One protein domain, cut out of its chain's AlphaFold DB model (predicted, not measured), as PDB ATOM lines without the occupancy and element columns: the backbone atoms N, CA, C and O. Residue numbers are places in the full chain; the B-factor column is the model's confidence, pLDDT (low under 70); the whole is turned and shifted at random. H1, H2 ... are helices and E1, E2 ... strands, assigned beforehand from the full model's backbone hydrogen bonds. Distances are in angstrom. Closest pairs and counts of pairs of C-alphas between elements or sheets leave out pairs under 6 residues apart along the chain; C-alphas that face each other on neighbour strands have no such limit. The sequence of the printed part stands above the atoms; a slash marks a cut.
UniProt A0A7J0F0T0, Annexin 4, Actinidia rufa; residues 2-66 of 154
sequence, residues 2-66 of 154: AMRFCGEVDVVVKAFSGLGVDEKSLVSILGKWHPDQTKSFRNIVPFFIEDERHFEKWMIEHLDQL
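This is residues 2 to 66 of the 154 residues of the protein "Annexin 4" of Actinidia rufa (UniProt A0A7J0F0T0). This is a loosely closed ring of parts: the small hairpin of E1 and E2 is at one end, helices H1 and H2 pair at the other, and H3 and H4 lie between the two ends on different sides of an open middle. The 65 printed residues hold four named helices and two named strands, in the order H1, H2, H3, E1, E2, H4; the two-stranded sheet is antiparallel. The class is mostly helix. The whole is compact, with a radius of gyration of the C-alphas of 12.3 A and spans of 36 by 26 by 18 A.

Look first at E1, residues 48 to 50, from C-alpha 48 at (-14.663, -13.584, -35.637), and at E2, residues 56 to 58. H3 is residues 35 to 44, 14.4 A long. Find C-alpha 2 at (-5.486, -13.144, -16.548); from there H1, residues 2 to 16, runs 21.3 A. H2 is residues 23 to 30, 10.4 A. H4, residues 60 to 66, ends at C-alpha 66, (-25.694, -19.789, -32.125).

In the hairpin, find N 49 and O 57, and N 57 and O 49, each 2.9 A apart and within hydrogen-bond range. The closest C-alphas of H3 and E1, Arg 42 and Phe 48, are 6.1 A apart. H1 and H3 are close but not clearly touching, closest at C-alphas 9 and 41, 6.8 A. H1 touches H2, closest at C-alphas 12 and 26, 6.5 A, at a steep tilt of 47 degrees, opposite ways. H1 and H4 are close but not clearly touching, closest at C-alphas 16 and 66, 5.8 A, about perpendicular at 86 degrees. H3 and H4 are apart. In H1, H2, H3 and H4 every O i to N i+4 pair is within hydrogen-bond range.

The C-alphas farthest apart, Lys 24 and Glu 52, are 36.6 A from each other. The printed part has no cut and no long link. Look for pLDDT under 70 at residues 2 to 4 and 18 to 20; the mean of the printed part is 85.0.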
ATOM      1  N   ALA A   2      -5.478 -12.403 -15.272       59.16
ATOM      2  CA  ALA A   2      -5.486 -13.144 -16.548       59.16
ATOM      3  C   ALA A   2      -6.083 -14.570 -16.486       59.16
ATOM      4  O   ALA A   2      -6.882 -14.935 -17.339       59.16
ATOM      5  N   MET A   3      -5.774 -15.346 -15.438       59.41
ATOM      6  CA  MET A   3      -6.291 -16.718 -15.277       59.41
ATOM      7  C   MET A   3      -7.819 -16.774 -15.080       59.41
ATOM      8  O   MET A   3      -8.460 -17.740 -15.474       59.41
ATOM      9  N   ARG A   4      -8.411 -15.709 -14.515       68.25
ATOM     10  CA  ARG A   4      -9.865 -15.578 -14.336       68.25
ATOM     11  C   ARG A   4     -10.567 -15.269 -15.658       68.25
ATOM     12  O   ARG A   4     -11.600 -15.856 -15.939       68.25
ATOM     13  N   PHE A   5      -9.972 -14.401 -16.475       77.31
ATOM     14  CA  PHE A   5     -10.500 -14.077 -17.798       77.31
ATOM     15  C   PHE A   5     -10.476 -15.295 -18.735       77.31
ATOM     16  O   PHE A   5     -11.475 -15.566 -19.384       77.31
ATOM     17  N   CYS A   6      -9.396 -16.087 -18.740       75.94
ATOM     18  CA  CYS A   6      -9.318 -17.310 -19.553       75.94
ATOM     19  C   CYS A   6     -10.441 -18.311 -19.222       75.94
ATOM     20  O   CYS A   6     -11.115 -18.793 -20.124       75.94
ATOM     21  N   GLY A   7     -10.703 -18.559 -17.931       83.44
ATOM     22  CA  GLY A   7     -11.794 -19.450 -17.520       83.44
ATOM     23  C   GLY A   7     -13.191 -18.900 -17.833       83.44
ATOM     24  O   GLY A   7     -14.095 -19.666 -18.154       83.44
ATOM     25  N   GLU A   8     -13.384 -17.578 -17.779       87.56
ATOM     26  CA  GLU A   8     -14.635 -16.932 -18.206       87.56
ATOM     27  C   GLU A   8     -14.867 -17.088 -19.719       87.56
ATOM     28  O   GLU A   8     -15.995 -17.345 -20.141       87.56
ATOM     29  N   VAL A   9     -13.809 -16.994 -20.533       88.62
ATOM     30  CA  VAL A   9     -13.874 -17.221 -21.986       88.62
ATOM     31  C   VAL A   9     -14.306 -18.653 -22.302       88.62
ATOM     32  O   VAL A   9     -15.201 -18.833 -23.125       88.62
ATOM     33  N   ASP A  10     -13.759 -19.658 -21.614       87.88
ATOM     34  CA  ASP A  10     -14.136 -21.065 -21.824       87.88
ATOM     35  C   ASP A  10     -15.626 -21.315 -21.544       87.88
ATOM     36  O   ASP A  10     -16.298 -22.034 -22.289       87.88
ATOM     37  N   VAL A  11     -16.172 -20.683 -20.497       87.94
ATOM     38  CA  VAL A  11     -17.604 -20.761 -20.167       87.94
ATOM     39  C   VAL A  11     -18.458 -20.164 -21.288       87.94
ATOM     40  O   VAL A  11     -19.448 -20.774 -21.691       87.94
ATOM     41  N   VAL A  12     -18.066 -19.004 -21.827       88.50
ATOM     42  CA  VAL A  12     -18.785 -18.339 -22.927       88.50
ATOM     43  C   VAL A  12     -18.707 -19.161 -24.216       88.50
ATOM     44  O   VAL A  12     -19.732 -19.388 -24.858       88.50
ATOM     45  N   VAL A  13     -17.525 -19.667 -24.577       88.06
ATOM     46  CA  VAL A  13     -17.324 -20.518 -25.765       88.06
ATOM     47  C   VAL A  13     -18.174 -21.784 -25.677       88.06
ATOM     48  O   VAL A  13     -18.837 -22.160 -26.647       88.06
ATOM     49  N   LYS A  14     -18.214 -22.420 -24.503       85.06
ATOM     50  CA  LYS A  14     -19.044 -23.604 -24.273       85.06
ATOM     51  C   LYS A  14     -20.535 -23.288 -24.378       85.06
ATOM     52  O   LYS A  14     -21.258 -24.038 -25.032       85.06
ATOM     53  N   ALA A  15     -20.983 -22.173 -23.796       84.00
ATOM     54  CA  ALA A  15     -22.369 -21.723 -23.911       84.00
ATOM     55  C   ALA A  15     -22.760 -21.470 -25.377       84.00
ATOM     56  O   ALA A  15     -23.833 -21.880 -25.813       84.00
ATOM     57  N   PHE A  16     -21.865 -20.869 -26.165       83.94
ATOM     58  CA  PHE A  16     -22.100 -20.597 -27.586       83.94
ATOM     59  C   PHE A  16     -22.061 -21.847 -28.472       83.94
ATOM     60  O   PHE A  16     -22.576 -21.822 -29.587       83.94
ATOM     61  N   SER A  17     -21.514 -22.953 -27.967       77.12
ATOM     62  CA  SER A  17     -21.453 -24.238 -28.671       77.12
ATOM     63  C   SER A  17     -22.688 -25.129 -28.439       77.12
ATOM     64  O   SER A  17     -22.746 -26.230 -28.983       77.12
ATOM     65  N   GLY A  18     -23.680 -24.684 -27.652       65.38
ATOM     66  CA  GLY A  18     -25.015 -25.307 -27.586       65.38
ATOM     67  C   GLY A  18     -25.235 -26.390 -26.519       65.38
ATOM     68  O   GLY A  18     -26.326 -26.955 -26.445       65.38
ATOM     69  N   LEU A  19     -24.257 -26.684 -25.652       61.94
ATOM     70  CA  LEU A  19     -24.403 -27.688 -24.583       61.94
ATOM     71  C   LEU A  19     -24.350 -27.054 -23.184       61.94
ATOM     72  O   LEU A  19     -23.272 -26.846 -22.626       61.94
ATOM     73  N   GLY A  20     -25.530 -26.827 -22.595       63.16
ATOM     74  CA  GLY A  20     -25.688 -26.443 -21.188       63.16
ATOM     75  C   GLY A  20     -25.379 -24.971 -20.912       63.16
ATOM     76  O   GLY A  20     -24.368 -24.653 -20.289       63.16
ATOM     77  N   VAL A  21     -26.269 -24.082 -21.362       72.31
ATOM     78  CA  VAL A  21     -26.186 -22.643 -21.086       72.31
ATOM     79  C   VAL A  21     -26.689 -22.363 -19.668       72.31
ATOM     80  O   VAL A  21     -27.876 -22.491 -19.386       72.31
ATOM     81  N   ASP A  22     -25.791 -21.951 -18.773       81.06
ATOM     82  CA  ASP A  22     -26.178 -21.282 -17.530       81.06
ATOM     83  C   ASP A  22     -26.347 -19.786 -17.816       81.06
ATOM     84  O   ASP A  22     -25.380 -19.018 -17.820       81.06
ATOM     85  N   GLU A  23     -27.590 -19.378 -18.078       82.38
ATOM     86  CA  GLU A  23     -27.944 -17.997 -18.414       82.38
ATOM     87  C   GLU A  23     -27.479 -17.000 -17.348       82.38
ATOM     88  O   GLU A  23     -26.978 -15.926 -17.681       82.38
ATOM     89  N   LYS A  24     -27.578 -17.352 -16.058       86.31
ATOM     90  CA  LYS A  24     -27.177 -16.457 -14.963       86.31
ATOM     91  C   LYS A  24     -25.672 -16.230 -14.975       86.31
ATOM     92  O   LYS A  24     -25.221 -15.090 -14.830       86.31
ATOM     93  N   SER A  25     -24.903 -17.299 -15.165       86.81
ATOM     94  CA  SER A  25     -23.450 -17.203 -15.291       86.81
ATOM     95  C   SER A  25     -23.051 -16.424 -16.542       86.81
ATOM     96  O   SER A  25     -22.222 -15.521 -16.444       86.81
ATOM     97  N   LEU A  26     -23.689 -16.688 -17.686       88.25
ATOM     98  CA  LEU A  26     -23.408 -15.999 -18.947       88.25
ATOM     99  C   LEU A  26     -23.674 -14.490 -18.842       88.25
ATOM    100  O   LEU A  26     -22.802 -13.688 -19.177       88.25
ATOM    101  N   VAL A  27     -24.833 -14.095 -18.306       89.44
ATOM    102  CA  VAL A  27     -25.196 -12.683 -18.095       89.44
ATOM    103  C   VAL A  27     -24.255 -12.014 -17.092       89.44
ATOM    104  O   VAL A  27     -23.825 -10.886 -17.316       89.44
ATOM    105  N   SER A  28     -23.882 -12.698 -16.007       91.25
ATOM    106  CA  SER A  28     -22.931 -12.165 -15.025       91.25
ATOM    107  C   SER A  28     -21.533 -11.955 -15.614       91.25
ATOM    108  O   SER A  28     -20.874 -10.983 -15.248       91.25
ATOM    109  N   ILE A  29     -21.060 -12.860 -16.476       91.19
ATOM    110  CA  ILE A  29     -19.749 -12.756 -17.128       91.19
ATOM    111  C   ILE A  29     -19.775 -11.617 -18.149       91.19
ATOM    112  O   ILE A  29     -19.038 -10.643 -17.997       91.19
ATOM    113  N   LEU A  30     -20.675 -11.692 -19.135       89.38
ATOM    114  CA  LEU A  30     -20.761 -10.711 -20.219       89.38
ATOM    115  C   LEU A  30     -21.113  -9.310 -19.701       89.38
ATOM    116  O   LEU A  30     -20.566  -8.323 -20.184       89.38
ATOM    117  N   GLY A  31     -21.963  -9.209 -18.675       90.38
ATOM    118  CA  GLY A  31     -22.345  -7.937 -18.057       90.38
ATOM    119  C   GLY A  31     -21.224  -7.241 -17.276       90.38
ATOM    120  O   GLY A  31     -21.364  -6.069 -16.939       90.38
ATOM    121  N   LYS A  32     -20.115  -7.935 -16.980       90.44
ATOM    122  CA  LYS A  32     -18.937  -7.372 -16.293       90.44
ATOM    123  C   LYS A  32     -17.778  -7.059 -17.235       90.44
ATOM    124  O   LYS A  32     -16.797  -6.467 -16.785       90.44
ATOM    125  N   TRP A  33     -17.849  -7.472 -18.500       90.25
ATOM    126  CA  TRP A  33     -16.730  -7.329 -19.424       90.25
ATOM    127  C   TRP A  33     -16.485  -5.873 -19.824       90.25
ATOM    128  O   TRP A  33     -17.358  -5.192 -20.360       90.25
ATOM    129  N   HIS A  34     -15.255  -5.407 -19.607       89.44
ATOM    130  CA  HIS A  34     -14.782  -4.125 -20.130       89.44
ATOM    131  C   HIS A  34     -14.582  -4.212 -21.659       89.44
ATOM    132  O   HIS A  34     -14.303  -5.302 -22.171       89.44
ATOM    133  N   PRO A  35     -14.647  -3.099 -22.417       87.94
ATOM    134  CA  PRO A  35     -14.318  -3.091 -23.845       87.94
ATOM    135  C   PRO A  35     -13.012  -3.818 -24.216       87.94
ATOM    136  O   PRO A  35     -12.991  -4.549 -25.204       87.94
ATOM    137  N   ASP A  36     -11.960  -3.721 -23.396       89.19
ATOM    138  CA  ASP A  36     -10.677  -4.409 -23.642       89.19
ATOM    139  C   ASP A  36     -10.772  -5.936 -23.521       89.19
ATOM    140  O   ASP A  36     -10.116  -6.675 -24.259       89.19
ATOM    141  N   GLN A  37     -11.609  -6.418 -22.599       89.06
ATOM    142  CA  GLN A  37     -11.896  -7.842 -22.423       89.06
ATOM    143  C   GLN A  37     -12.724  -8.361 -23.592       89.06
ATOM    144  O   GLN A  37     -12.395  -9.396 -24.161       89.06
ATOM    145  N   THR A  38     -13.734  -7.602 -24.016       87.69
ATOM    146  CA  THR A  38     -14.525  -7.928 -25.208       87.69
ATOM    147  C   THR A  38     -13.646  -7.982 -26.460       87.69
ATOM    148  O   THR A  38     -13.779  -8.910 -27.253       87.69
ATOM    149  N   LYS A  39     -12.704  -7.045 -26.624       88.81
ATOM    150  CA  LYS A  39     -11.738  -7.060 -27.733       88.81
ATOM    151  C   LYS A  39     -10.802  -8.268 -27.658       88.81
ATOM    152  O   LYS A  39     -10.593  -8.958 -28.648       88.81
ATOM    153  N   SER A  40     -10.286  -8.566 -26.468       89.19
ATOM    154  CA  SER A  40      -9.431  -9.736 -26.248       89.19
ATOM    155  C   SER A  40     -10.172 -11.042 -26.543       89.19
ATOM    156  O   SER A  40      -9.619 -11.908 -27.207       89.19
ATOM    157  N   PHE A  41     -11.434 -11.170 -26.123       90.06
ATOM    158  CA  PHE A  41     -12.284 -12.315 -26.450       90.06
ATOM    159  C   PHE A  41     -12.386 -12.521 -27.963       90.06
ATOM    160  O   PHE A  41     -12.108 -13.620 -28.433       90.06
ATOM    161  N   ARG A  42     -12.703 -11.464 -28.725       89.06
ATOM    162  CA  ARG A  42     -12.827 -11.533 -30.192       89.06
ATOM    163  C   ARG A  42     -11.550 -11.995 -30.888       89.06
ATOM    164  O   ARG A  42     -11.639 -12.709 -31.876       89.06
ATOM    165  N   ASN A  43     -10.391 -11.631 -30.343       86.81
ATOM    166  CA  ASN A  43      -9.091 -12.013 -30.895       86.81
ATOM    167  C   ASN A  43      -8.666 -13.445 -30.539       86.81
ATOM    168  O   ASN A  43      -7.793 -14.002 -31.198       86.81
ATOM    169  N   ILE A  44      -9.225 -14.025 -29.473       88.00
ATOM    170  CA  ILE A  44      -8.839 -15.352 -28.969       88.00
ATOM    171  C   ILE A  44      -9.742 -16.451 -29.541       88.00
ATOM    172  O   ILE A  44      -9.282 -17.572 -29.751       88.00
ATOM    173  N   VAL A  45     -11.024 -16.158 -29.776       87.56
ATOM    174  CA  VAL A  45     -12.005 -17.168 -30.202       87.56
ATOM    175  C   VAL A  45     -12.177 -17.201 -31.724       87.56
ATOM    176  O   VAL A  45     -12.215 -16.150 -32.360       87.56
ATOM    177  N   PRO A  46     -12.385 -18.385 -32.330       87.06
ATOM    178  CA  PRO A  46     -12.477 -18.543 -33.785       87.06
ATOM    179  C   PRO A  46     -13.836 -18.112 -34.370       87.06
ATOM    180  O   PRO A  46     -14.230 -18.565 -35.438       87.06
ATOM    181  N   PHE A  47     -14.596 -17.270 -33.666       89.12
ATOM    182  CA  PHE A  47     -15.934 -16.843 -34.090       89.12
ATOM    183  C   PHE A  47     -15.921 -15.587 -34.955       89.12
ATOM    184  O   PHE A  47     -16.940 -15.255 -35.564       89.12
ATOM    185  N   PHE A  48     -14.793 -14.880 -34.991       90.62
ATOM    186  CA  PHE A  48     -14.663 -13.584 -35.637       90.62
ATOM    187  C   PHE A  48     -13.668 -13.650 -36.788       90.62
ATOM    188  O   PHE A  48     -12.674 -14.369 -36.738       90.62
ATOM    189  N   ILE A  49     -13.947 -12.865 -37.820       90.44
ATOM    190  CA  ILE A  49     -13.044 -12.604 -38.933       90.44
ATOM    191  C   ILE A  49     -12.930 -11.096 -39.115       90.44
ATOM    192  O   ILE A  49     -13.905 -10.366 -38.939       90.44
ATOM    193  N   GLU A  50     -11.741 -10.631 -39.466       89.75
ATOM    194  CA  GLU A  50     -11.505  -9.239 -39.825       89.75
ATOM    195  C   GLU A  50     -11.633  -9.093 -41.345       89.75
ATOM    196  O   GLU A  50     -11.146  -9.936 -42.103       89.75
ATOM    197  N   ASP A  51     -12.364  -8.079 -41.801       87.31
ATOM    198  CA  ASP A  51     -12.480  -7.782 -43.229       87.31
ATOM    199  C   ASP A  51     -11.369  -6.839 -43.728       87.31
ATOM    200  O   ASP A  51     -10.556  -6.324 -42.965       87.31
ATOM    201  N   GLU A  52     -11.352  -6.569 -45.036       88.25
ATOM    202  CA  GLU A  52     -10.365  -5.678 -45.673       88.25
ATOM    203  C   GLU A  52     -10.387  -4.235 -45.127       88.25
ATOM    204  O   GLU A  52      -9.453  -3.462 -45.346       88.25
ATOM    205  N   ARG A  53     -11.452  -3.847 -44.417       90.56
ATOM    206  CA  ARG A  53     -11.625  -2.526 -43.803       90.56
ATOM    207  C   ARG A  53     -11.245  -2.521 -42.324       90.56
ATOM    208  O   ARG A  53     -11.503  -1.519 -41.660       90.56
ATOM    209  N   HIS A  54     -10.612  -3.587 -41.833       84.44
ATOM    210  CA  HIS A  54     -10.258  -3.771 -40.425       84.44
ATOM    211  C   HIS A  54     -11.493  -3.778 -39.508       84.44
ATOM    212  O   HIS A  54     -11.484  -3.239 -38.400       84.44
ATOM    213  N   PHE A  55     -12.604  -4.339 -40.000       87.44
ATOM    214  CA  PHE A  55     -13.827  -4.518 -39.228       87.44
ATOM    215  C   PHE A  55     -13.980  -5.975 -38.780       87.44
ATOM    216  O   PHE A  55     -14.131  -6.892 -39.588       87.44
ATOM    217  N   GLU A  56     -13.975  -6.173 -37.462       89.06
ATOM    218  CA  GLU A  56     -14.228  -7.458 -36.809       89.06
ATOM    219  C   GLU A  56     -15.713  -7.839 -36.937       89.06
ATOM    220  O   GLU A  56     -16.590  -7.217 -36.327       89.06
ATOM    221  N   LYS A  57     -16.008  -8.897 -37.693       90.00
ATOM    222  CA  LYS A  57     -17.366  -9.428 -37.867       90.00
ATOM    223  C   LYS A  57     -17.463 -10.870 -37.402       90.00
ATOM    224  O   LYS A  57     -16.506 -11.633 -37.476       90.00
ATOM    225  N   TRP A  58     -18.656 -11.256 -36.969       90.88
ATOM    226  CA  TRP A  58     -18.969 -12.659 -36.732       90.88
ATOM    227  C   TRP A  58     -18.879 -13.462 -38.030       90.88
ATOM    228  O   TRP A  58     -19.348 -13.025 -39.084       90.88
ATOM    229  N   MET A  59     -18.345 -14.675 -37.935       90.31
ATOM    230  CA  MET A  59     -18.538 -15.695 -38.954       90.31
ATOM    231  C   MET A  59     -20.020 -16.065 -39.010       90.31
ATOM    232  O   MET A  59     -20.609 -16.445 -37.997       90.31
ATOM    233  N   ILE A  60     -20.612 -15.965 -40.202       89.88
ATOM    234  CA  ILE A  60     -22.052 -16.176 -40.410       89.88
ATOM    235  C   ILE A  60     -22.470 -17.575 -39.944       89.88
ATOM    236  O   ILE A  60     -23.467 -17.711 -39.246       89.88
ATOM    237  N   GLU A  61     -21.661 -18.596 -40.232       88.31
ATOM    238  CA  GLU A  61     -21.925 -19.982 -39.830       88.31
ATOM    239  C   GLU A  61     -22.070 -20.135 -38.308       88.31
ATOM    240  O   GLU A  61     -23.047 -20.722 -37.837       88.31
ATOM    241  N   HIS A  62     -21.147 -19.545 -37.539       86.81
ATOM    242  CA  HIS A  62     -21.175 -19.560 -36.074       86.81
ATOM    243  C   HIS A  62     -22.339 -18.737 -35.516       86.81
ATOM    244  O   HIS A  62     -22.985 -19.157 -34.559       86.81
ATOM    245  N   LEU A  63     -22.640 -17.583 -36.121       89.38
ATOM    246  CA  LEU A  63     -23.771 -16.749 -35.715       89.38
ATOM    247  C   LEU A  63     -25.105 -17.471 -35.926       89.38
ATOM    248  O   LEU A  63     -25.968 -17.456 -35.049       89.38
ATOM    249  N   ASP A  64     -25.275 -18.112 -37.079       89.69
ATOM    250  CA  ASP A  64     -26.496 -18.839 -37.397       89.69
ATOM    251  C   ASP A  64     -26.625 -20.103 -36.546       89.69
ATOM    252  O   ASP A  64     -27.723 -20.430 -36.099       89.69
ATOM    253  N   GLN A  65     -25.515 -20.796 -36.270       86.38
ATOM    254  CA  GLN A  65     -25.501 -21.905 -35.320       86.38
ATOM    255  C   GLN A  65     -25.930 -21.437 -33.932       86.38
ATOM    256  O   GLN A  65     -26.848 -22.021 -33.366       86.38
ATOM    257  N   LEU A  66     -25.345 -20.352 -33.424       86.88
ATOM    258  CA  LEU A  66     -25.694 -19.789 -32.125       86.88
ATOM    259  C   LEU A  66     -27.191 -19.467 -32.042       86.88
ATOM    260  O   LEU A  66     -27.873 -19.911 -31.122       86.88
TER     261      LEU A  66